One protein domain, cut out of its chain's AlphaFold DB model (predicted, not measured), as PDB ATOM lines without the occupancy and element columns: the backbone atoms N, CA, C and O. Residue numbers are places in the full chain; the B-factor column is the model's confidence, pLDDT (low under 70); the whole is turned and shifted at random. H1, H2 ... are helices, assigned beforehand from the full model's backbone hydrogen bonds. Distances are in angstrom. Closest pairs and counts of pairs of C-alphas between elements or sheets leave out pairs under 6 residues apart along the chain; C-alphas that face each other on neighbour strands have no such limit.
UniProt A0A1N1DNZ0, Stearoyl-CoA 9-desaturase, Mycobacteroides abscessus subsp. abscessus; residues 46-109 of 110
ATOM      1  N   LEU A  46     -50.867  53.496  22.409       84.44
ATOM      2  CA  LEU A  46     -49.483  53.892  22.114       84.44
ATOM      3  C   LEU A  46     -48.445  52.992  22.795       84.44
ATOM      4  O   LEU A  46     -47.429  52.651  22.196       84.44
ATOM      5  N   VAL A  47     -48.708  52.558  24.030       85.25
ATOM      6  CA  VAL A  47     -47.804  51.663  24.764       85.25
ATOM      7  C   VAL A  47     -47.797  50.273  24.134       85.25
ATOM      8  O   VAL A  47     -46.744  49.645  24.041       85.25
ATOM      9  N   GLN A  48     -48.958  49.780  23.703       85.44
ATOM     10  CA  GLN A  48     -49.053  48.493  23.011       85.44
ATOM     11  C   GLN A  48     -48.340  48.542  21.654       85.44
ATOM     12  O   GLN A  48     -47.559  47.649  21.336       85.44
ATOM     13  N   TYR A  49     -48.524  49.632  20.912       86.81
ATOM     14  CA  TYR A  49     -47.859  49.863  19.635       86.81
ATOM     15  C   TYR A  49     -46.332  49.942  19.779       86.81
ATOM     16  O   TYR A  49     -45.598  49.263  19.063       86.81
ATOM     17  N   ALA A  50     -45.837  50.689  20.770       89.19
ATOM     18  CA  ALA A  50     -44.407  50.774  21.061       89.19
ATOM     19  C   ALA A  50     -43.806  49.414  21.462       89.19
ATOM     20  O   ALA A  50     -42.668  49.109  21.102       89.19
ATOM     21  N   LYS A  51     -44.562  48.568  22.180       87.12
ATOM     22  CA  LYS A  51     -44.136  47.194  22.491       87.12
ATOM     23  C   LYS A  51     -43.970  46.362  21.221       87.12
ATOM     24  O   LYS A  51     -42.938  45.715  21.088       87.12
ATOM     25  N   ALA A  52     -44.930  46.420  20.296       87.94
ATOM     26  CA  ALA A  52     -44.850  45.700  19.025       87.94
ATOM     27  C   ALA A  52     -43.638  46.148  18.191       87.94
ATOM     28  O   ALA A  52     -42.860  45.318  17.727       87.94
ATOM     29  N   TRP A  53     -43.401  47.457  18.086       90.81
ATOM     30  CA  TRP A  53     -42.206  47.984  17.418       90.81
ATOM     31  C   TRP A  53     -40.907  47.524  18.072       90.81
ATOM     32  O   TRP A  53     -39.975  47.114  17.384       90.81
ATOM     33  N   ARG A  54     -40.847  47.536  19.408       88.75
ATOM     34  CA  ARG A  54     -39.686  47.033  20.148       88.75
ATOM     35  C   ARG A  54     -39.432  45.554  19.866       88.75
ATOM     36  O   ARG A  54     -38.277  45.162  19.739       88.75
ATOM     37  N   THR A  55     -40.484  44.743  19.797       87.00
ATOM     38  CA  THR A  55     -40.403  43.327  19.425       87.00
ATOM     39  C   THR A  55     -39.791  43.160  18.041       87.00
ATOM     40  O   THR A  55     -38.804  42.443  17.910       87.00
ATOM     41  N   ILE A  56     -40.317  43.866  17.039       88.25
ATOM     42  CA  ILE A  56     -39.812  43.806  15.660       88.25
ATOM     43  C   ILE A  56     -38.334  44.207  15.614       88.25
ATOM     44  O   ILE A  56     -37.512  43.475  15.070       88.25
ATOM     45  N   ALA A  57     -37.973  45.321  16.256       88.88
ATOM     46  CA  ALA A  57     -36.593  45.791  16.298       88.88
ATOM     47  C   ALA A  57     -35.649  44.771  16.956       88.88
ATOM     48  O   ALA A  57     -34.565  44.518  16.437       88.88
ATOM     49  N   LYS A  58     -36.054  44.128  18.059       84.19
ATOM     50  CA  LYS A  58     -35.248  43.063  18.680       84.19
ATOM     51  C   LYS A  58     -35.063  41.865  17.754       84.19
ATOM     52  O   LYS A  58     -33.947  41.391  17.625       84.19
ATOM     53  N   LEU A  59     -36.143  41.384  17.139       85.06
ATOM     54  CA  LEU A  59     -36.111  40.199  16.277       85.06
ATOM     55  C   LEU A  59     -35.394  40.452  14.942       85.06
ATOM     56  O   LEU A  59     -35.025  39.503  14.264       85.06
ATOM     57  N   SER A  60     -35.166  41.716  14.570       87.12
ATOM     58  CA  SER A  60     -34.318  42.075  13.426       87.12
ATOM     59  C   SER A  60     -32.810  41.992  13.704       87.12
ATOM     60  O   SER A  60     -32.015  42.074  12.768       87.12
ATOM     61  N   LEU A  61     -32.393  41.844  14.969       86.75
ATOM     62  CA  LEU A  61     -30.984  41.722  15.348       86.75
ATOM     63  C   LEU A  61     -30.554  40.247  15.433       86.75
ATOM     64  O   LEU A  61     -31.362  39.405  15.817       86.75
ATOM     65  N   PRO A  62     -29.275  39.922  15.151       85.38
ATOM     66  CA  PRO A  62     -28.746  38.572  15.332       85.38
ATOM     67  C   PRO A  62     -28.894  38.050  16.770       85.38
ATOM     68  O   PRO A  62     -28.630  38.786  17.725       85.38
ATOM     69  N   ASP A  63     -29.181  36.753  16.916       81.62
ATOM     70  CA  ASP A  63     -29.463  36.091  18.203       81.62
ATOM     71  C   ASP A  63     -28.382  36.283  19.272       81.62
ATOM     72  O   ASP A  63     -28.689  36.339  20.461       81.62
ATOM     73  N   LYS A  64     -27.117  36.472  18.875       81.62
ATOM     74  CA  LYS A  64     -26.006  36.751  19.806       81.62
ATOM     75  C   LYS A  64     -26.194  38.025  20.642       81.62
ATOM     76  O   LYS A  64     -25.515  38.195  21.648       81.62
ATOM     77  N   TYR A  65     -27.083  38.927  20.221       80.12
ATOM     78  CA  TYR A  65     -27.431  40.147  20.951       80.12
ATOM     79  C   TYR A  65     -28.727  40.009  21.767       80.12
ATOM     80  O   TYR A  65     -29.115  40.944  22.473       80.12
ATOM     81  N   LEU A  66     -29.411  38.861  21.693       78.56
ATOM     82  CA  LEU A  66     -30.624  38.595  22.453       78.56
ATOM     83  C   LEU A  66     -30.277  38.025  23.830       78.56
ATOM     84  O   LEU A  66     -29.561  37.046  23.982       78.56
ATOM     85  N   THR A  67     -30.844  38.644  24.862       73.44
ATOM     86  CA  THR A  67     -30.709  38.202  26.260       73.44
ATOM     87  C   THR A  67     -31.749  37.152  26.662       73.44
ATOM     88  O   THR A  67     -31.694  36.627  27.772       73.44
ATOM     89  N   TYR A  68     -32.724  36.870  25.795       72.56
ATOM     90  CA  TYR A  68     -33.857  35.992  26.076       72.56
ATOM     91  C   TYR A  68     -33.734  34.692  25.284       72.56
ATOM     92  O   TYR A  68     -33.404  34.722  24.103       72.56
ATOM     93  N   THR A  69     -34.059  33.566  25.920       72.50
ATOM     94  CA  THR A  69     -34.217  32.285  25.223       72.50
ATOM     95  C   THR A  69     -35.508  32.282  24.404       72.50
ATOM     96  O   THR A  69     -36.454  33.001  24.738       72.50
ATOM     97  N   ALA A  70     -35.569  31.444  23.365       72.25
ATOM     98  CA  ALA A  70     -36.751  31.314  22.512       72.25
ATOM     99  C   ALA A  70     -38.032  31.039  23.320       72.25
ATOM    100  O   ALA A  70     -39.065  31.627  23.036       72.25
ATOM    101  N   ASP A  71     -37.943  30.230  24.379       70.81
ATOM    102  CA  ASP A  71     -39.085  29.846  25.220       70.81
ATOM    103  C   ASP A  71     -39.515  30.906  26.252       70.81
ATOM    104  O   ASP A  71     -40.615  30.827  26.798       70.81
ATOM    105  N   ASN A  72     -38.670  31.900  26.552       66.62
ATOM    106  CA  ASN A  72     -38.894  32.870  27.637       66.62
ATOM    107  C   ASN A  72     -38.817  34.339  27.176       66.62
ATOM    108  O   ASN A  72     -38.943  35.275  27.978       66.62
ATOM    109  N   ALA A  73     -38.625  34.581  25.877       74.38
ATOM    110  CA  ALA A  73     -38.823  35.897  25.284       74.38
ATOM    111  C   ALA A  73     -40.259  36.359  25.551       74.38
ATOM    112  O   ALA A  73     -41.197  35.570  25.495       74.38
ATOM    113  N   GLN A  74     -40.455  37.642  25.864       66.75
ATOM    114  CA  GLN A  74     -41.794  38.185  26.136       66.75
ATOM    115  C   GLN A  74     -42.735  38.014  24.934       66.75
ATOM    116  O   GLN A  74     -43.952  37.981  25.101       66.75
ATOM    117  N   GLU A  75     -42.137  37.918  23.758       69.69
ATOM    118  CA  GLU A  75     -42.729  37.820  22.440       69.69
ATOM    119  C   GLU A  75     -43.083  36.371  22.037       69.69
ATOM    120  O   GLU A  75     -44.024  36.175  21.275       69.69
ATOM    121  N   THR A  76     -42.391  35.366  22.592       66.00
ATOM    122  CA  THR A  76     -42.474  33.940  22.196       66.00
ATOM    123  C   THR A  76     -42.586  33.010  23.410       66.00
ATOM    124  O   THR A  76     -42.045  31.909  23.442       66.00
ATOM    125  N   ARG A  77     -43.287  33.454  24.459       74.06
ATOM    126  CA  ARG A  77     -43.431  32.684  25.704       74.06
ATOM    127  C   ARG A  77     -44.087  31.331  25.449       74.06
ATOM    128  O   ARG A  77     -45.276  31.278  25.135       74.06
ATOM    129  N   SER A  78     -43.333  30.255  25.649       81.00
ATOM    130  CA  SER A  78     -43.859  28.894  25.634       81.00
ATOM    131  C   SER A  78     -44.164  28.432  27.058       81.00
ATOM    132  O   SER A  78     -43.621  28.959  28.030       81.00
ATOM    133  N   VAL A  79     -45.017  27.416  27.208       80.25
ATOM    134  CA  VAL A  79     -45.318  26.824  28.526       80.25
ATOM    135  C   VAL A  79     -44.079  26.246  29.218       80.25
ATOM    136  O   VAL A  79     -44.055  26.181  30.444       80.25
ATOM    137  N   LYS A  80     -43.018  25.926  28.461       83.12
ATOM    138  CA  LYS A  80     -41.748  25.422  29.003       83.12
ATOM    139  C   LYS A  80     -41.070  26.416  29.941       83.12
ATOM    140  O   LYS A  80     -40.304  26.026  30.813       83.12
ATOM    141  N   MET A  81     -41.385  27.710  29.830       78.19
ATOM    142  CA  MET A  81     -40.883  28.717  30.771       78.19
ATOM    143  C   MET A  81     -41.292  28.441  32.226       78.19
ATOM    144  O   MET A  81     -40.686  28.990  33.147       78.19
ATOM    145  N   PHE A  82     -42.336  27.635  32.438       82.19
ATOM    146  CA  PHE A  82     -42.797  27.254  33.761       82.19
ATOM    147  C   PHE A  82     -42.093  26.006  34.296       82.19
ATOM    148  O   PHE A  82     -42.190  25.791  35.499       82.19
ATOM    149  N   ASP A  83     -41.363  25.234  33.482       84.38
ATOM    150  CA  ASP A  83     -40.759  23.942  33.863       84.38
ATOM    151  C   ASP A  83     -39.800  24.053  35.056       84.38
ATOM    152  O   ASP A  83     -39.702  23.135  35.865       84.38
ATOM    153  N   GLU A  84     -39.172  25.214  35.237       79.88
ATOM    154  CA  GLU A  84     -38.283  25.473  36.371       79.88
ATOM    155  C   GLU A  84     -39.028  25.802  37.681       79.88
ATOM    156  O   GLU A  84     -38.417  25.755  38.745       79.88
ATOM    157  N   LEU A  85     -40.309  26.188  37.634       83.88
ATOM    158  CA  LEU A  85     -41.090  26.573  38.818       83.88
ATOM    159  C   LEU A  85     -41.575  25.367  39.627       83.88
ATOM    160  O   LEU A  85     -41.979  24.353  39.068       83.88
ATOM    161  N   GLU A  86     -41.663  25.521  40.941       84.56
ATOM    162  CA  GLU A  86     -42.271  24.510  41.798       84.56
ATOM    163  C   GLU A  86     -43.802  24.458  41.611       84.56
ATOM    164  O   GLU A  86     -44.428  25.477  41.296       84.56
ATOM    165  N   PRO A  87     -44.470  23.313  41.865       81.31
ATOM    166  CA  PRO A  87     -45.925  23.188  41.710       81.31
ATOM    167  C   PRO A  87     -46.735  24.234  42.492       81.31
ATOM    168  O   PRO A  87     -47.803  24.658  42.054       81.31
ATOM    169  N   HIS A  88     -46.221  24.686  43.641       79.75
ATOM    170  CA  HIS A  88     -46.862  25.729  44.440       79.75
ATOM    171  C   HIS A  88     -46.745  27.131  43.811       79.75
ATOM    172  O   HIS A  88     -47.632  27.956  44.019       79.75
ATOM    173  N   GLU A  89     -45.714  27.385  42.999       78.00
ATOM    174  CA  GLU A  89     -45.506  28.643  42.264       78.00
ATOM    175  C   GLU A  89     -46.325  28.704  40.962       78.00
ATOM    176  O   GLU A  89     -46.559  29.787  40.428       78.00
ATOM    177  N   ARG A  90     -46.799  27.554  40.460       78.12
ATOM    178  CA  ARG A  90     -47.640  27.438  39.251       78.12
ATOM    179  C   ARG A  90     -49.150  27.489  39.526       78.12
ATOM    180  O   ARG A  90     -49.933  27.292  38.602       78.12
ATOM    181  N   ARG A  91     -49.582  27.735  40.771       81.62
ATOM    182  CA  ARG A  91     -51.012  27.721  41.152       81.62
ATOM    183  C   ARG A  91     -51.859  28.778  40.440       81.62
ATOM    184  O   ARG A  91     -53.053  28.566  40.263       81.62
ATOM    185  N   GLY A  92     -51.253  29.897  40.053       84.75
ATOM    186  CA  GLY A  92     -51.921  30.986  39.350       84.75
ATOM    187  C   GLY A  92     -50.997  31.633  38.323       84.75
ATOM    188  O   GLY A  92     -49.770  31.604  38.458       84.75
ATOM    189  N   LEU A  93     -51.578  32.172  37.250       85.12
ATOM    190  CA  LEU A  93     -50.816  32.582  36.073       85.12
ATOM    191  C   LEU A  93     -50.057  33.898  36.302       85.12
ATOM    192  O   LEU A  93     -48.910  34.024  35.863       85.12
ATOM    193  N   LYS A  94     -50.632  34.876  37.019       84.69
ATOM    194  CA  LYS A  94     -49.882  36.095  37.381       84.69
ATOM    195  C   LYS A  94     -48.759  35.776  38.365       84.69
ATOM    196  O   LYS A  94     -47.652  36.292  38.189       84.69
ATOM    197  N   SER A  95     -49.023  34.924  39.353       86.00
ATOM    198  CA  SER A  95     -48.042  34.492  40.355       86.00
ATOM    199  C   SER A  95     -46.877  33.753  39.703       86.00
ATOM    200  O   SER A  95     -45.718  34.103  39.932       86.00
ATOM    201  N   ALA A  96     -47.174  32.832  38.783       86.75
ATOM    202  CA  ALA A  96     -46.167  32.128  38.000       86.75
ATOM    203  C   ALA A  96     -45.313  33.105  37.175       86.75
ATOM    204  O   ALA A  96     -44.083  33.051  37.213       86.75
ATOM    205  N   PHE A  97     -45.930  34.072  36.483       86.44
ATOM    206  CA  PHE A  97     -45.172  35.092  35.751       86.44
ATOM    207  C   PHE A  97     -44.295  35.964  36.659       86.44
ATOM    208  O   PHE A  97     -43.202  36.363  36.242       86.44
ATOM    209  N   ALA A  98     -44.745  36.281  37.874       86.19
ATOM    210  CA  ALA A  98     -43.948  37.018  38.849       86.19
ATOM    211  C   ALA A  98     -42.739  36.193  39.324       86.19
ATOM    212  O   ALA A  98     -41.621  36.714  39.327       86.19
ATOM    213  N   ALA A  99     -42.939  34.905  39.621       86.50
ATOM    214  CA  ALA A  99     -41.884  33.981  40.034       86.50
ATOM    215  C   ALA A  99     -40.805  33.815  38.948       86.50
ATOM    216  O   ALA A  99     -39.616  33.992  39.226       86.50
ATOM    217  N   VAL A 100     -41.203  33.607  37.682       85.94
ATOM    218  CA  VAL A 100     -40.255  33.535  36.547       85.94
ATOM    219  C   VAL A 100     -39.426  34.821  36.438       85.94
ATOM    220  O   VAL A 100     -38.204  34.777  36.272       85.94
ATOM    221  N   ARG A 101     -40.059  35.996  36.567       84.38
ATOM    222  CA  ARG A 101     -39.349  37.289  36.509       84.38
ATOM    223  C   ARG A 101     -38.377  37.474  37.674       84.38
ATOM    224  O   ARG A 101     -37.284  38.003  37.455       84.38
ATOM    225  N   ALA A 102     -38.764  37.069  38.882       84.44
ATOM    226  CA  ALA A 102     -37.931  37.165  40.075       84.44
ATOM    227  C   ALA A 102     -36.674  36.292  39.946       84.44
ATOM    228  O   ALA A 102     -35.561  36.805  40.088       84.44
ATOM    229  N   ARG A 103     -36.834  35.019  39.560       82.62
ATOM    230  CA  ARG A 103     -35.720  34.083  39.327       82.62
ATOM    231  C   ARG A 103     -34.759  34.584  38.252       82.62
ATOM    232  O   ARG A 103     -33.544  34.556  38.436       82.62
ATOM    233  N   ARG A 104     -35.283  35.154  37.162       78.94
ATOM    234  CA  ARG A 104     -34.450  35.787  36.128       78.94
ATOM    235  C   ARG A 104     -33.615  36.942  36.683       78.94
ATOM    236  O   ARG A 104     -32.433  37.047  36.372       78.94
ATOM    237  N   LYS A 105     -34.222  37.833  37.478       79.31
ATOM    238  CA  LYS A 105     -33.511  38.978  38.074       79.31
ATOM    239  C   LYS A 105     -32.388  38.516  39.010       79.31
ATOM    240  O   LYS A 105     -31.372  39.197  39.079       79.31
ATOM    241  N   ALA A 106     -32.560  37.381  39.687       81.25
ATOM    242  CA  ALA A 106     -31.509  36.766  40.493       81.25
ATOM    243  C   ALA A 106     -30.355  36.229  39.626       81.25
ATOM    244  O   ALA A 106     -29.207  36.548  39.905       81.25
ATOM    245  N   ARG A 107     -30.649  35.518  38.524       77.25
ATOM    246  CA  ARG A 107     -29.625  34.987  37.593       77.25
ATOM    247  C   ARG A 107     -28.753  36.063  36.935       77.25
ATOM    248  O   ARG A 107     -27.615  35.786  36.613       77.25
ATOM    249  N   HIS A 108     -29.284  37.265  36.711       66.56
ATOM    250  CA  HIS A 108     -28.545  38.384  36.098       66.56
ATOM    251  C   HIS A 108     -27.728  39.224  37.098       66.56
ATOM    252  O   HIS A 108     -27.084  40.187  36.689       66.56
ATOM    253  N   LYS A 109     -27.832  38.945  38.405       62.03
ATOM    254  CA  LYS A 109     -27.097  39.653  39.469       62.03
ATOM    255  C   LYS A 109     -25.845  38.907  39.948       62.03
ATOM    256  O   LYS A 109     -25.117  39.467  40.763       62.03
TER     257      LYS A 109
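AT A GLANCE: This is residues 46 to 109 of the 110 residues of the protein "Stearoyl-CoA 9-desaturase" of Mycobacteroides abscessus subsp. abscessus (UniProt A0A1N1DNZ0). Two separate helices, H1 and H3, stand well away from each other in an open, loose model, with the winding stretch of residues 60 to 78 crossing the gap between them. The short H2 follows this stretch and lies near H3, and the loop of residues 83 to 92 folds back from H2 to H3 at the end of the model far from H1. The printed part has 64 residues with three named helices, in the order H1, H2, H3, and no named strand; its class is all helix. It is loose, with a radius of gyration of the C-alphas of 13.4 A, and spans 37 by 28 by 22 A.

HOW THE PARTS SIT: H1, residues 46 to 59, touches no helix. It is apart from H2, residues 79 to 82, and apart from H3, residues 93 to 107. H2 and H3 only just touch, with 3 pairs of C-alphas within 8 A; the closest C-alphas are those of Phe 82 and Ala 96, 7.3 A apart. H3 touches H2 with residues 96 to 100 alone. In H1 and H3 every O i to N i+4 pair is within hydrogen-bond range; H2 is too short for such a pair, and its 1 O i to N i+3 pair is within range.

IN THESE COORDINATES: H1 begins at C-alpha 46, at (-49.483, 53.892, 22.114), and is 20.0 A long from first to last C-alpha. H2 measures 5.8 A, from C-alpha 79 at (-45.318, 26.824, 28.526). H3 measures 21.4 A and ends at C-alpha 107, at (-29.625, 34.987, 37.593).

THE WHOLE: The two C-alphas farthest apart, those of Ser 60 and His 88, are 37.2 A apart. The link from H1 to H2 is long, with 19 residues; that from H2 to H3 is short, with 10. Residues 60 to 65 stand free, as do residues 104 to 109, of which 104 to 107 belong to H3. The printed part has no cut. The mean pLDDT of the printed part is 81.0; residue 72, residues 74 to 76 and residues 108 to 109 are under 70.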